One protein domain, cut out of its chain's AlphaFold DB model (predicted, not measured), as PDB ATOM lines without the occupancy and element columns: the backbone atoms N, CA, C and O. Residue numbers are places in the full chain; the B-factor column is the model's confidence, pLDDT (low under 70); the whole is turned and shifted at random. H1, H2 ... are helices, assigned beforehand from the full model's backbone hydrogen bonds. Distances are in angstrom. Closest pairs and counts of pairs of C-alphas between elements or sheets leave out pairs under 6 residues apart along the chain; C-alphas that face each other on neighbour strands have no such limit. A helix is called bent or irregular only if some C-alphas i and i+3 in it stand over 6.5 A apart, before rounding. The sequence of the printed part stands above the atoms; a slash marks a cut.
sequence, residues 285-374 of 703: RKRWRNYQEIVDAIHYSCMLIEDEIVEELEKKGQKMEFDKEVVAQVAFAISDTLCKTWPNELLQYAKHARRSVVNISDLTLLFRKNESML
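This is residues 285 to 374 of the 703 residues of the protein "Calmodulin-lysine N-methyltransferase" of Onchocerca volvulus (UniProt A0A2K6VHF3). Two long helices, H1 and H2, cross as an open X near the middle of H1, joined at one end by a loop. H2 is bent but runs nearly straight, and beyond the crossing its arm H2b has the small H3 folded back on it, with the very short H4 after that. The printed part has 90 residues with four named helices in the order H1, H2, H3, H4, no named strand, and the class is all helix. It is loose, with a radius of gyration of the C-alphas of 17.0 A, and spans 55 by 36 by 15 A, only just flat.

H1, residues 285 to 315, is the longest helix. H2, residues 324 to 352, was assigned as one helix by its hydrogen bonds but is bent: C-alphas 340 and 343 are 6.9 A apart. Its arms are H2a, residues 324 to 340, and H2b, residues 343 to 352, at a shallow tilt of 26 degrees. H1 touches H2a with residues 295 to 306 alone; the closest C-alphas, of His 299 and Ala 331, are 4.9 A apart. Their steep tilt is 52 degrees, opposite ways. H2b touches H3, residues 360 to 366, at a steep tilt of 67 degrees, opposite ways, closest at the C-alphas of Tyr 349 and Asp 362, 5.7 A. H4, residues 371 to 374, is close to but not clearly touching H3; the closest C-alphas, of Thr 364 and Leu 374, are 6.4 A apart. H1 is apart from H2b, H3 and H4. Every O i to N i+4 pair is within hydrogen-bond range in H1, H2a, H2b and H3; H4 is too short for one.

H1 is 45.1 A long, from C-alpha 285 at (3.755, -49.429, -31.028). H2a measures 24.2 A, H2b 14.1 A, H3 9.8 A and H4 5.0 A, ending at C-alpha 374 at (10.618, -21.838, -48.793).

The C-alphas farthest apart, of Gly 317 and Arg 354, are 55.0 A apart. Residues 285 to 290 of H1 and residues 367 to 372 stand free. The printed part has no cut and no long link; no printed residue is under 70 in pLDDT.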
ATOM      1  N   ARG A 285       3.100 -48.737 -29.908       91.18
ATOM      2  CA  ARG A 285       3.755 -49.429 -31.028       91.18
ATOM      3  C   ARG A 285       3.613 -48.674 -32.352       91.18
ATOM      4  O   ARG A 285       4.557 -48.619 -33.135       91.18
ATOM      5  N   LYS A 286       2.437 -48.100 -32.628       92.22
ATOM      6  CA  LYS A 286       2.231 -47.252 -33.815       92.22
ATOM      7  C   LYS A 286       3.062 -45.971 -33.735       92.22
ATOM      8  O   LYS A 286       3.651 -45.584 -34.735       92.22
ATOM      9  N   ARG A 287       3.139 -45.345 -32.556       89.53
ATOM     10  CA  ARG A 287       3.964 -44.149 -32.332       89.53
ATOM     11  C   ARG A 287       5.442 -44.425 -32.620       89.53
ATOM     12  O   ARG A 287       6.047 -43.664 -33.366       89.53
ATOM     13  N   TRP A 288       5.981 -45.525 -32.098       88.16
ATOM     14  CA  TRP A 288       7.370 -45.936 -32.325       88.16
ATOM     15  C   TRP A 288       7.666 -46.283 -33.778       88.16
ATOM     16  O   TRP A 288       8.705 -45.888 -34.288       88.16
ATOM     17  N   ARG A 289       6.740 -46.951 -34.474       89.95
ATOM     18  CA  ARG A 289       6.889 -47.212 -35.911       89.95
ATOM     19  C   ARG A 289       7.009 -45.916 -36.708       89.95
ATOM     20  O   ARG A 289       7.940 -45.775 -37.485       89.95
ATOM     21  N   ASN A 290       6.112 -44.960 -36.469       88.60
ATOM     22  CA  ASN A 290       6.162 -43.669 -37.154       88.60
ATOM     23  C   ASN A 290       7.450 -42.899 -36.819       88.60
ATOM     24  O   ASN A 290       7.998 -42.217 -37.676       88.60
ATOM     25  N   TYR A 291       7.927 -42.991 -35.573       86.51
ATOM     26  CA  TYR A 291       9.205 -42.403 -35.176       86.51
ATOM     27  C   TYR A 291      10.376 -43.049 -35.927       86.51
ATOM     28  O   TYR A 291      11.206 -42.332 -36.476       86.51
ATOM     29  N   GLN A 292      10.404 -44.380 -36.012       88.25
ATOM     30  CA  GLN A 292      11.437 -45.109 -36.743       88.25
ATOM     31  C   GLN A 292      11.430 -44.759 -38.234       88.25
ATOM     32  O   GLN A 292      12.482 -44.468 -38.781       88.25
ATOM     33  N   GLU A 293      10.258 -44.683 -38.869       90.46
ATOM     34  CA  GLU A 293      10.132 -44.269 -40.275       90.46
ATOM     35  C   GLU A 293      10.733 -42.873 -40.524       90.46
ATOM     36  O   GLU A 293      11.373 -42.643 -41.549       90.46
ATOM     37  N   ILE A 294      10.570 -41.941 -39.577       88.39
ATOM     38  CA  ILE A 294      11.178 -40.604 -39.655       88.39
ATOM     39  C   ILE A 294      12.699 -40.685 -39.494       88.39
ATOM     40  O   ILE A 294      13.423 -40.044 -40.255       88.39
ATOM     41  N   VAL A 295      13.191 -41.464 -38.526       89.67
ATOM     42  CA  VAL A 295      14.633 -41.671 -38.312       89.67
ATOM     43  C   VAL A 295      15.280 -42.287 -39.554       89.67
ATOM     44  O   VAL A 295      16.298 -41.779 -40.018       89.67
ATOM     45  N   ASP A 296      14.659 -43.312 -40.134       92.22
ATOM     46  CA  ASP A 296      15.134 -43.985 -41.343       92.22
ATOM     47  C   ASP A 296      15.156 -43.028 -42.542       92.22
ATOM     48  O   ASP A 296      16.127 -43.001 -43.297       92.22
ATOM     49  N   ALA A 297      14.128 -42.186 -42.700       92.52
ATOM     50  CA  ALA A 297      14.076 -41.188 -43.767       92.52
ATOM     51  C   ALA A 297      15.173 -40.115 -43.629       92.52
ATOM     52  O   ALA A 297      15.770 -39.704 -44.629       92.52
ATOM     53  N   ILE A 298      15.460 -39.665 -42.402       92.34
ATOM     54  CA  ILE A 298      16.554 -38.721 -42.131       92.34
ATOM     55  C   ILE A 298      17.900 -39.390 -42.410       92.34
ATOM     56  O   ILE A 298      18.739 -38.799 -43.083       92.34
ATOM     57  N   HIS A 299      18.086 -40.631 -41.959       94.36
ATOM     58  CA  HIS A 299      19.310 -41.386 -42.203       94.36
ATOM     59  C   HIS A 299      19.559 -41.582 -43.701       94.36
ATOM     60  O   HIS A 299      20.643 -41.272 -44.184       94.36
ATOM     61  N   TYR A 300      18.529 -41.969 -44.454       95.70
ATOM     62  CA  TYR A 300      18.597 -42.067 -45.909       95.70
ATOM     63  C   TYR A 300      18.943 -40.726 -46.574       95.70
ATOM     64  O   TYR A 300      19.753 -40.683 -47.493       95.70
ATOM     65  N   SER A 301      18.384 -39.615 -46.086       93.77
ATOM     66  CA  SER A 301      18.707 -38.279 -46.607       93.77
ATOM     67  C   SER A 301      20.171 -37.902 -46.357       93.77
ATOM     68  O   SER A 301      20.803 -37.314 -47.229       93.77
ATOM     69  N   CYS A 302      20.729 -38.263 -45.196       94.56
ATOM     70  CA  CYS A 302      22.151 -38.071 -44.913       94.56
ATOM     71  C   CYS A 302      23.040 -38.887 -45.856       94.56
ATOM     72  O   CYS A 302      24.037 -38.353 -46.327       94.56
ATOM     73  N   MET A 303      22.655 -40.128 -46.176       94.11
ATOM     74  CA  MET A 303      23.381 -40.957 -47.148       94.11
ATOM     75  C   MET A 303      23.356 -40.349 -48.560       94.11
ATOM     76  O   MET A 303      24.359 -40.365 -49.257       94.11
ATOM     77  N   LEU A 304      22.238 -39.750 -48.983       94.18
ATOM     78  CA  LEU A 304      22.181 -39.062 -50.281       94.18
ATOM     79  C   LEU A 304      23.102 -37.834 -50.338       94.18
ATOM     80  O   LEU A 304      23.716 -37.572 -51.367       94.18
ATOM     81  N   ILE A 305      23.189 -37.077 -49.240       92.36
ATOM     82  CA  ILE A 305      24.090 -35.919 -49.135       92.36
ATOM     83  C   ILE A 305      25.551 -36.380 -49.114       92.36
ATOM     84  O   ILE A 305      26.406 -35.740 -49.719       92.36
ATOM     85  N   GLU A 306      25.843 -37.480 -48.419       93.15
ATOM     86  CA  GLU A 306      27.147 -38.139 -48.455       93.15
ATOM     87  C   GLU A 306      27.549 -38.477 -49.896       93.15
ATOM     88  O   GLU A 306      28.609 -38.033 -50.337       93.15
ATOM     89  N   ASP A 307      26.689 -39.183 -50.637       92.41
ATOM     90  CA  ASP A 307      26.942 -39.565 -52.031       92.41
ATOM     91  C   ASP A 307      27.197 -38.331 -52.920       92.41
ATOM     92  O   ASP A 307      28.139 -38.320 -53.716       92.41
ATOM     93  N   GLU A 308      26.408 -37.260 -52.752       93.17
ATOM     94  CA  GLU A 308      26.582 -35.994 -53.479       93.17
ATOM     95  C   GLU A 308      27.948 -35.349 -53.185       93.17
ATOM     96  O   GLU A 308      28.655 -34.931 -54.107       93.17
ATOM     97  N   ILE A 309      28.368 -35.310 -51.914       93.02
ATOM     98  CA  ILE A 309      29.665 -34.747 -51.508       93.02
ATOM     99  C   ILE A 309      30.825 -35.586 -52.055       93.02
ATOM    100  O   ILE A 309      31.819 -35.022 -52.525       93.02
ATOM    101  N   VAL A 310      30.719 -36.917 -52.005       93.86
ATOM    102  CA  VAL A 310      31.741 -37.818 -52.554       93.86
ATOM    103  C   VAL A 310      31.884 -37.588 -54.059       93.86
ATOM    104  O   VAL A 310      33.000 -37.366 -54.529       93.86
ATOM    105  N   GLU A 311      30.777 -37.519 -54.805       93.63
ATOM    106  CA  GLU A 311      30.797 -37.258 -56.250       93.63
ATOM    107  C   GLU A 311      31.431 -35.890 -56.583       93.63
ATOM    108  O   GLU A 311      32.209 -35.756 -57.535       93.63
ATOM    109  N   GLU A 312      31.140 -34.848 -55.797       93.43
ATOM    110  CA  GLU A 312      31.749 -33.524 -55.971       93.43
ATOM    111  C   GLU A 312      33.260 -33.504 -55.702       93.43
ATOM    112  O   GLU A 312      33.997 -32.761 -56.365       93.43
ATOM    113  N   LEU A 313      33.738 -34.282 -54.730       94.13
ATOM    114  CA  LEU A 313      35.162 -34.383 -54.411       94.13
ATOM    115  C   LEU A 313      35.910 -35.231 -55.438       94.13
ATOM    116  O   LEU A 313      37.003 -34.842 -55.864       94.13
ATOM    117  N   GLU A 314      35.296 -36.307 -55.926       93.74
ATOM    118  CA  GLU A 314      35.852 -37.124 -57.004       93.74
ATOM    119  C   GLU A 314      36.033 -36.308 -58.289       93.74
ATOM    120  O   GLU A 314      37.093 -36.374 -58.918       93.74
ATOM    121  N   LYS A 315      35.074 -35.433 -58.632       93.87
ATOM    122  CA  LYS A 315      35.206 -34.465 -59.743       93.87
ATOM    123  C   LYS A 315      36.393 -33.509 -59.573       93.87
ATOM    124  O   LYS A 315      36.933 -33.025 -60.566       93.87
ATOM    125  N   LYS A 316      36.815 -33.235 -58.335       94.26
ATOM    126  CA  LYS A 316      37.994 -32.413 -58.001       94.26
ATOM    127  C   LYS A 316      39.285 -33.238 -57.887       94.26
ATOM    128  O   LYS A 316      40.327 -32.681 -57.545       94.26
ATOM    129  N   GLY A 317      39.237 -34.539 -58.181       93.03
ATOM    130  CA  GLY A 317      40.378 -35.453 -58.096       93.03
ATOM    131  C   GLY A 317      40.730 -35.889 -56.672       93.03
ATOM    132  O   GLY A 317      41.839 -36.369 -56.443       93.03
ATOM    133  N   GLN A 318      39.822 -35.712 -55.709       93.25
ATOM    134  CA  GLN A 318      39.994 -36.143 -54.324       93.25
ATOM    135  C   GLN A 318      39.107 -37.358 -54.048       93.25
ATOM    136  O   GLN A 318      37.934 -37.361 -54.400       93.25
ATOM    137  N   LYS A 319      39.659 -38.390 -53.405       89.57
ATOM    138  CA  LYS A 319      38.872 -39.524 -52.906       89.57
ATOM    139  C   LYS A 319      38.518 -39.288 -51.446       89.57
ATOM    140  O   LYS A 319      39.390 -38.917 -50.661       89.57
ATOM    141  N   MET A 320      37.263 -39.528 -51.100       91.12
ATOM    142  CA  MET A 320      36.755 -39.438 -49.739       91.12
ATOM    143  C   MET A 320      35.762 -40.574 -49.501       91.12
ATOM    144  O   MET A 320      35.022 -40.946 -50.403       91.12
ATOM    145  N   GLU A 321      35.763 -41.108 -48.288       91.12
ATOM    146  CA  GLU A 321      34.805 -42.098 -47.807       91.12
ATOM    147  C   GLU A 321      34.376 -41.660 -46.407       91.12
ATOM    148  O   GLU A 321      35.213 -41.200 -45.618       91.12
ATOM    149  N   PHE A 322      33.083 -41.757 -46.107       92.88
ATOM    150  CA  PHE A 322      32.571 -41.465 -44.778       92.88
ATOM    151  C   PHE A 322      32.450 -42.749 -43.962       92.88
ATOM    152  O   PHE A 322      32.074 -43.811 -44.455       92.88
ATOM    153  N   ASP A 323      32.757 -42.643 -42.671       95.08
ATOM    154  CA  ASP A 323      32.474 -43.724 -41.739       95.08
ATOM    155  C   ASP A 323      30.953 -43.824 -41.534       95.08
ATOM    156  O   ASP A 323      30.290 -42.832 -41.208       95.08
ATOM    157  N   LYS A 324      30.401 -45.030 -41.697       94.15
ATOM    158  CA  LYS A 324      28.965 -45.307 -41.543       94.15
ATOM    159  C   LYS A 324      28.444 -44.890 -40.167       94.15
ATOM    160  O   LYS A 324      27.302 -44.444 -40.053       94.15
ATOM    161  N   GLU A 325      29.268 -45.004 -39.124       95.49
ATOM    162  CA  GLU A 325      28.905 -44.564 -37.776       95.49
ATOM    163  C   GLU A 325      28.767 -43.041 -37.702       95.49
ATOM    164  O   GLU A 325      27.855 -42.539 -37.046       95.49
ATOM    165  N   VAL A 326      29.615 -42.294 -38.414       94.37
ATOM    166  CA  VAL A 326      29.557 -40.825 -38.457       94.37
ATOM    167  C   VAL A 326      28.290 -40.361 -39.169       94.37
ATOM    168  O   VAL A 326      27.599 -39.475 -38.669       94.37
ATOM    169  N   VAL A 327      27.935 -40.987 -40.292       94.33
ATOM    170  CA  VAL A 327      26.706 -40.668 -41.040       94.33
ATOM    171  C   VAL A 327      25.470 -40.936 -40.179       94.33
ATOM    172  O   VAL A 327      24.589 -40.077 -40.066       94.33
ATOM    173  N   ALA A 328      25.442 -42.077 -39.483       94.81
ATOM    174  CA  ALA A 328      24.374 -42.422 -38.550       94.81
ATOM    175  C   ALA A 328      24.288 -41.436 -37.369       94.81
ATOM    176  O   ALA A 328      23.192 -41.028 -36.981       94.81
ATOM    177  N   GLN A 329      25.425 -41.000 -36.818       94.43
ATOM    178  CA  GLN A 329      25.471 -39.999 -35.747       94.43
ATOM    179  C   GLN A 329      24.980 -38.625 -36.209       94.43
ATOM    180  O   GLN A 329      24.234 -37.973 -35.479       94.43
ATOM    181  N   VAL A 330      25.341 -38.188 -37.421       94.47
ATOM    182  CA  VAL A 330      24.833 -36.939 -38.013       94.47
ATOM    183  C   VAL A 330      23.324 -37.029 -38.225       94.47
ATOM    184  O   VAL A 330      22.596 -36.122 -37.819       94.47
ATOM    185  N   ALA A 331      22.830 -38.138 -38.783       94.15
ATOM    186  CA  ALA A 331      21.398 -38.382 -38.939       94.15
ATOM    187  C   ALA A 331      20.657 -38.356 -37.593       94.15
ATOM    188  O   ALA A 331      19.610 -37.716 -37.468       94.15
ATOM    189  N   PHE A 332      21.221 -38.996 -36.566       91.40
ATOM    190  CA  PHE A 332      20.662 -38.990 -35.220       91.40
ATOM    191  C   PHE A 332      20.653 -37.584 -34.607       91.40
ATOM    192  O   PHE A 332      19.628 -37.166 -34.075       91.40
ATOM    193  N   ALA A 333      21.742 -36.822 -34.732       90.89
ATOM    194  CA  ALA A 333      21.831 -35.449 -34.237       90.89
ATOM    195  C   ALA A 333      20.833 -34.513 -34.938       90.89
ATOM    196  O   ALA A 333      20.208 -33.675 -34.282       90.89
ATOM    197  N   ILE A 334      20.636 -34.679 -36.252       90.63
ATOM    198  CA  ILE A 334      19.592 -33.975 -37.004       90.63
ATOM    199  C   ILE A 334      18.225 -34.363 -36.442       90.63
ATOM    200  O   ILE A 334      17.488 -33.483 -36.008       90.63
ATOM    201  N   SER A 335      17.905 -35.657 -36.368       88.92
ATOM    202  CA  SER A 335      16.620 -36.138 -35.843       88.92
ATOM    203  C   SER A 335      16.326 -35.616 -34.433       88.92
ATOM    204  O   SER A 335      15.245 -35.078 -34.187       88.92
ATOM    205  N   ASP A 336      17.299 -35.680 -33.524       86.71
ATOM    206  CA  ASP A 336      17.180 -35.191 -32.150       86.71
ATOM    207  C   ASP A 336      16.944 -33.672 -32.102       86.71
ATOM    208  O   ASP A 336      16.036 -33.193 -31.414       86.71
ATOM    209  N   THR A 337      17.687 -32.905 -32.907       84.71
ATOM    210  CA  THR A 337      17.518 -31.447 -33.015       84.71
ATOM    211  C   THR A 337      16.130 -31.089 -33.543       84.71
ATOM    212  O   THR A 337      15.448 -30.231 -32.969       84.71
ATOM    213  N   LEU A 338      15.683 -31.770 -34.603       84.55
ATOM    214  CA  LEU A 338      14.367 -31.582 -35.210       84.55
ATOM    215  C   LEU A 338      13.244 -31.930 -34.227       84.55
ATOM    216  O   LEU A 338      12.289 -31.166 -34.092       84.55
ATOM    217  N   CYS A 339      13.376 -33.036 -33.492       82.13
ATOM    218  CA  CYS A 339      12.374 -33.500 -32.534       82.13
ATOM    219  C   CYS A 339      12.291 -32.627 -31.272       82.13
ATOM    220  O   CYS A 339      11.209 -32.492 -30.698       82.13
ATOM    221  N   LYS A 340      13.394 -32.013 -30.829       81.94
ATOM    222  CA  LYS A 340      13.415 -31.169 -29.621       81.94
ATOM    223  C   LYS A 340      12.940 -29.737 -29.869       81.94
ATOM    224  O   LYS A 340      12.239 -29.168 -29.030       81.94
ATOM    225  N   THR A 341      13.320 -29.140 -30.999       81.03
ATOM    226  CA  THR A 341      13.127 -27.698 -31.235       81.03
ATOM    227  C   THR A 341      11.810 -27.385 -31.949       81.03
ATOM    228  O   THR A 341      11.005 -26.589 -31.460       81.03
ATOM    229  N   TRP A 342      11.536 -28.046 -33.074       86.26
ATOM    230  CA  TRP A 342      10.452 -27.645 -33.973       86.26
ATOM    231  C   TRP A 342       9.040 -27.916 -33.449       86.26
ATOM    232  O   TRP A 342       8.194 -27.042 -33.638       86.26
ATOM    233  N   PRO A 343       8.722 -29.040 -32.769       86.61
ATOM    234  CA  PRO A 343       7.358 -29.287 -32.303       86.61
ATOM    235  C   PRO A 343       6.830 -28.184 -31.382       86.61
ATOM    236  O   PRO A 343       5.676 -27.773 -31.507       86.61
ATOM    237  N   ASN A 344       7.682 -27.662 -30.496       87.65
ATOM    238  CA  ASN A 344       7.314 -26.582 -29.585       87.65
ATOM    239  C   ASN A 344       7.071 -25.267 -30.336       87.65
ATOM    240  O   ASN A 344       6.067 -24.601 -30.075       87.65
ATOM    241  N   GLU A 345       7.939 -24.911 -31.284       89.11
ATOM    242  CA  GLU A 345       7.786 -23.696 -32.092       89.11
ATOM    243  C   GLU A 345       6.561 -23.766 -33.013       89.11
ATOM    244  O   GLU A 345       5.737 -22.852 -33.028       89.11
ATOM    245  N   LEU A 346       6.375 -24.884 -33.717       91.03
ATOM    246  CA  LEU A 346       5.229 -25.107 -34.600       91.03
ATOM    247  C   LEU A 346       3.907 -25.077 -33.829       91.03
ATOM    248  O   LEU A 346       2.939 -24.454 -34.272       91.03
ATOM    249  N   LEU A 347       3.862 -25.688 -32.641       90.58
ATOM    250  CA  LEU A 347       2.681 -25.633 -31.783       90.58
ATOM    251  C   LEU A 347       2.408 -24.206 -31.286       90.58
ATOM    252  O   LEU A 347       1.247 -23.817 -31.156       90.58
ATOM    253  N   GLN A 348       3.448 -23.412 -31.015       91.34
ATOM    254  CA  GLN A 348       3.291 -21.998 -30.676       91.34
ATOM    255  C   GLN A 348       2.753 -21.189 -31.859       91.34
ATOM    256  O   GLN A 348       1.822 -20.409 -31.655       91.34
ATOM    257  N   TYR A 349       3.246 -21.393 -33.085       94.26
ATOM    258  CA  TYR A 349       2.715 -20.726 -34.283       94.26
ATOM    259  C   TYR A 349       1.236 -21.056 -34.515       94.26
ATOM    260  O   TYR A 349       0.419 -20.138 -34.653       94.26
ATOM    261  N   ALA A 350       0.855 -22.334 -34.408       93.67
ATOM    262  CA  ALA A 350      -0.543 -22.747 -34.490       93.67
ATOM    263  C   ALA A 350      -1.399 -22.080 -33.393       93.67
ATOM    264  O   ALA A 350      -2.442 -21.491 -33.691       93.67
ATOM    265  N   LYS A 351      -0.927 -22.074 -32.137       93.35
ATOM    266  CA  LYS A 351      -1.613 -21.415 -31.009       93.35
ATOM    267  C   LYS A 351      -1.749 -19.903 -31.207       93.35
ATOM    268  O   LYS A 351      -2.814 -19.354 -30.916       93.35
ATOM    269  N   HIS A 352      -0.724 -19.226 -31.725       93.43
ATOM    270  CA  HIS A 352      -0.775 -17.799 -32.063       93.43
ATOM    271  C   HIS A 352      -1.837 -17.504 -33.127       93.43
ATOM    272  O   HIS A 352      -2.548 -16.504 -33.024       93.43
ATOM    273  N   ALA A 353      -2.015 -18.415 -34.085       92.63
ATOM    274  CA  ALA A 353      -3.075 -18.368 -35.086       92.63
ATOM    275  C   ALA A 353      -4.432 -18.915 -34.592       92.63
ATOM    276  O   ALA A 353      -5.345 -19.089 -35.398       92.63
ATOM    277  N   ARG A 354      -4.588 -19.175 -33.283       93.34
ATOM    278  CA  ARG A 354      -5.801 -19.739 -32.653       93.34
ATOM    279  C   ARG A 354      -6.220 -21.100 -33.227       93.34
ATOM    280  O   ARG A 354      -7.404 -21.428 -33.240       93.34
ATOM    281  N   ARG A 355      -5.254 -21.899 -33.677       93.02
ATOM    282  CA  ARG A 355      -5.435 -23.269 -34.172       93.02
ATOM    283  C   ARG A 355      -4.793 -24.274 -33.215       93.02
ATOM    284  O   ARG A 355      -3.843 -23.959 -32.503       93.02
ATOM    285  N   SER A 356      -5.315 -25.498 -33.211       89.27
ATOM    286  CA  SER A 356      -4.722 -26.658 -32.524       89.27
ATOM    287  C   SER A 356      -3.933 -27.573 -33.466       89.27
ATOM    288  O   SER A 356      -3.236 -28.469 -33.000       89.27
ATOM    289  N   VAL A 357      -4.040 -27.348 -34.780       88.85
ATOM    290  CA  VAL A 357      -3.408 -28.149 -35.833       88.85
ATOM    291  C   VAL A 357      -2.387 -27.287 -36.576       88.85
ATOM    292  O   VAL A 357      -2.708 -26.168 -36.996       88.85
ATOM    293  N   VAL A 358      -1.170 -27.817 -36.713       89.60
ATOM    294  CA  VAL A 358      -0.058 -27.210 -37.461       89.60
ATOM    295  C   VAL A 358      -0.347 -27.298 -38.958       89.60
ATOM    296  O   VAL A 358      -0.774 -28.345 -39.443       89.60
ATOM    297  N   ASN A 359      -0.130 -26.205 -39.686       90.59
ATOM    298  CA  ASN A 359      -0.346 -26.126 -41.128       90.59
ATOM    299  C   ASN A 359       0.922 -25.691 -41.883       90.59
ATOM    300  O   ASN A 359       1.968 -25.409 -41.298       90.59
ATOM    301  N   ILE A 360       0.814 -25.597 -43.207       89.74
ATOM    302  CA  ILE A 360       1.928 -25.202 -44.079       89.74
ATOM    303  C   ILE A 360       2.387 -23.755 -43.818       89.74
ATOM    304  O   ILE A 360       3.573 -23.444 -43.933       89.74
ATOM    305  N   SER A 361       1.479 -22.863 -43.416       89.19
ATOM    306  CA  SER A 361       1.838 -21.488 -43.047       89.19
ATOM    307  C   SER A 361       2.756 -21.451 -41.819       89.19
ATOM    308  O   SER A 361       3.664 -20.628 -41.771       89.19
ATOM    309  N   ASP A 362       2.571 -22.362 -40.860       91.87
ATOM    310  CA  ASP A 362       3.428 -22.478 -39.674       91.87
ATOM    311  C   ASP A 362       4.843 -22.967 -40.050       91.87
ATOM    312  O   ASP A 362       5.832 -22.452 -39.528       91.87
ATOM    313  N   LEU A 363       4.961 -23.886 -41.022       89.67
ATOM    314  CA  LEU A 363       6.254 -24.285 -41.603       89.67
ATOM    315  C   LEU A 363       6.916 -23.116 -42.345       89.67
ATOM    316  O   LEU A 363       8.102 -22.856 -42.170       89.67
ATOM    317  N   THR A 364       6.143 -22.355 -43.118       90.68
ATOM    318  CA  THR A 364       6.639 -21.157 -43.817       90.68
ATOM    319  C   THR A 364       7.199 -20.131 -42.822       90.68
ATOM    320  O   THR A 364       8.224 -19.508 -43.081       90.68
ATOM    321  N   LEU A 365       6.571 -19.980 -41.648       90.81
ATOM    322  CA  LEU A 365       7.075 -19.123 -40.570       90.81
ATOM    323  C   LEU A 365       8.380 -19.645 -39.963       90.81
ATOM    324  O   LEU A 365       9.279 -18.839 -39.705       90.81
ATOM    325  N   LEU A 366       8.490 -20.960 -39.759       88.40
ATOM    326  CA  LEU A 366       9.696 -21.609 -39.243       88.40
ATOM    327  C   LEU A 366      10.890 -21.391 -40.187       88.40
ATOM    328  O   LEU A 366      11.959 -20.966 -39.753       88.40
ATOM    329  N   PHE A 367      10.678 -21.576 -41.492       89.21
ATOM    330  CA  PHE A 367      11.715 -21.458 -42.520       89.21
ATOM    331  C   PHE A 367      11.779 -20.091 -43.208       89.21
ATOM    332  O   PHE A 367      12.469 -19.947 -44.209       89.21
ATOM    333  N   ARG A 368      11.141 -19.046 -42.664       89.63
ATOM    334  CA  ARG A 368      11.053 -17.708 -43.295       89.63
ATOM    335  C   ARG A 368      12.389 -17.033 -43.635       89.63
ATOM    336  O   ARG A 368      12.394 -16.002 -44.293       89.63
ATOM    337  N   LYS A 369      13.501 -17.527 -43.080       88.50
ATOM    338  CA  LYS A 369      14.864 -17.022 -43.321       88.50
ATOM    339  C   LYS A 369      15.673 -17.909 -44.275       88.50
ATOM    340  O   LYS A 369      16.842 -17.622 -44.501       88.50
ATOM    341  N   ASN A 370      15.092 -19.001 -44.765       87.58
ATOM    342  CA  ASN A 370      15.750 -19.981 -45.615       87.58
ATOM    343  C   ASN A 370      14.993 -20.092 -46.949       87.58
ATOM    344  O   ASN A 370      14.029 -20.846 -47.067       87.58
ATOM    345  N   GLU A 371      15.443 -19.327 -47.945       89.38
ATOM    346  CA  GLU A 371      14.809 -19.239 -49.270       89.38
ATOM    347  C   GLU A 371      14.728 -20.592 -49.993       89.38
ATOM    348  O   GLU A 371      13.728 -20.879 -50.651       89.38
ATOM    349  N   SER A 372      15.731 -21.470 -49.840       85.09
ATOM    350  CA  SER A 372      15.708 -22.789 -50.491       85.09
ATOM    351  C   SER A 372      14.630 -23.694 -49.893       85.09
ATOM    352  O   SER A 372      13.895 -24.354 -50.630       85.09
ATOM    353  N   MET A 373      14.456 -23.664 -48.568       84.53
ATOM    354  CA  MET A 373      13.368 -24.382 -47.897       84.53
ATOM    355  C   MET A 373      11.995 -23.798 -48.235       84.53
ATOM    356  O   MET A 373      11.051 -24.558 -48.434       84.53
ATOM    357  N   LEU A 374      11.868 -22.473 -48.358       87.69
ATOM    358  CA  LEU A 374      10.618 -21.838 -48.793       87.69
ATOM    359  C   LEU A 374      10.230 -22.258 -50.216       87.69
ATOM    360  O   LEU A 374       9.065 -22.573 -50.457       87.69
TER     361      LEU A 374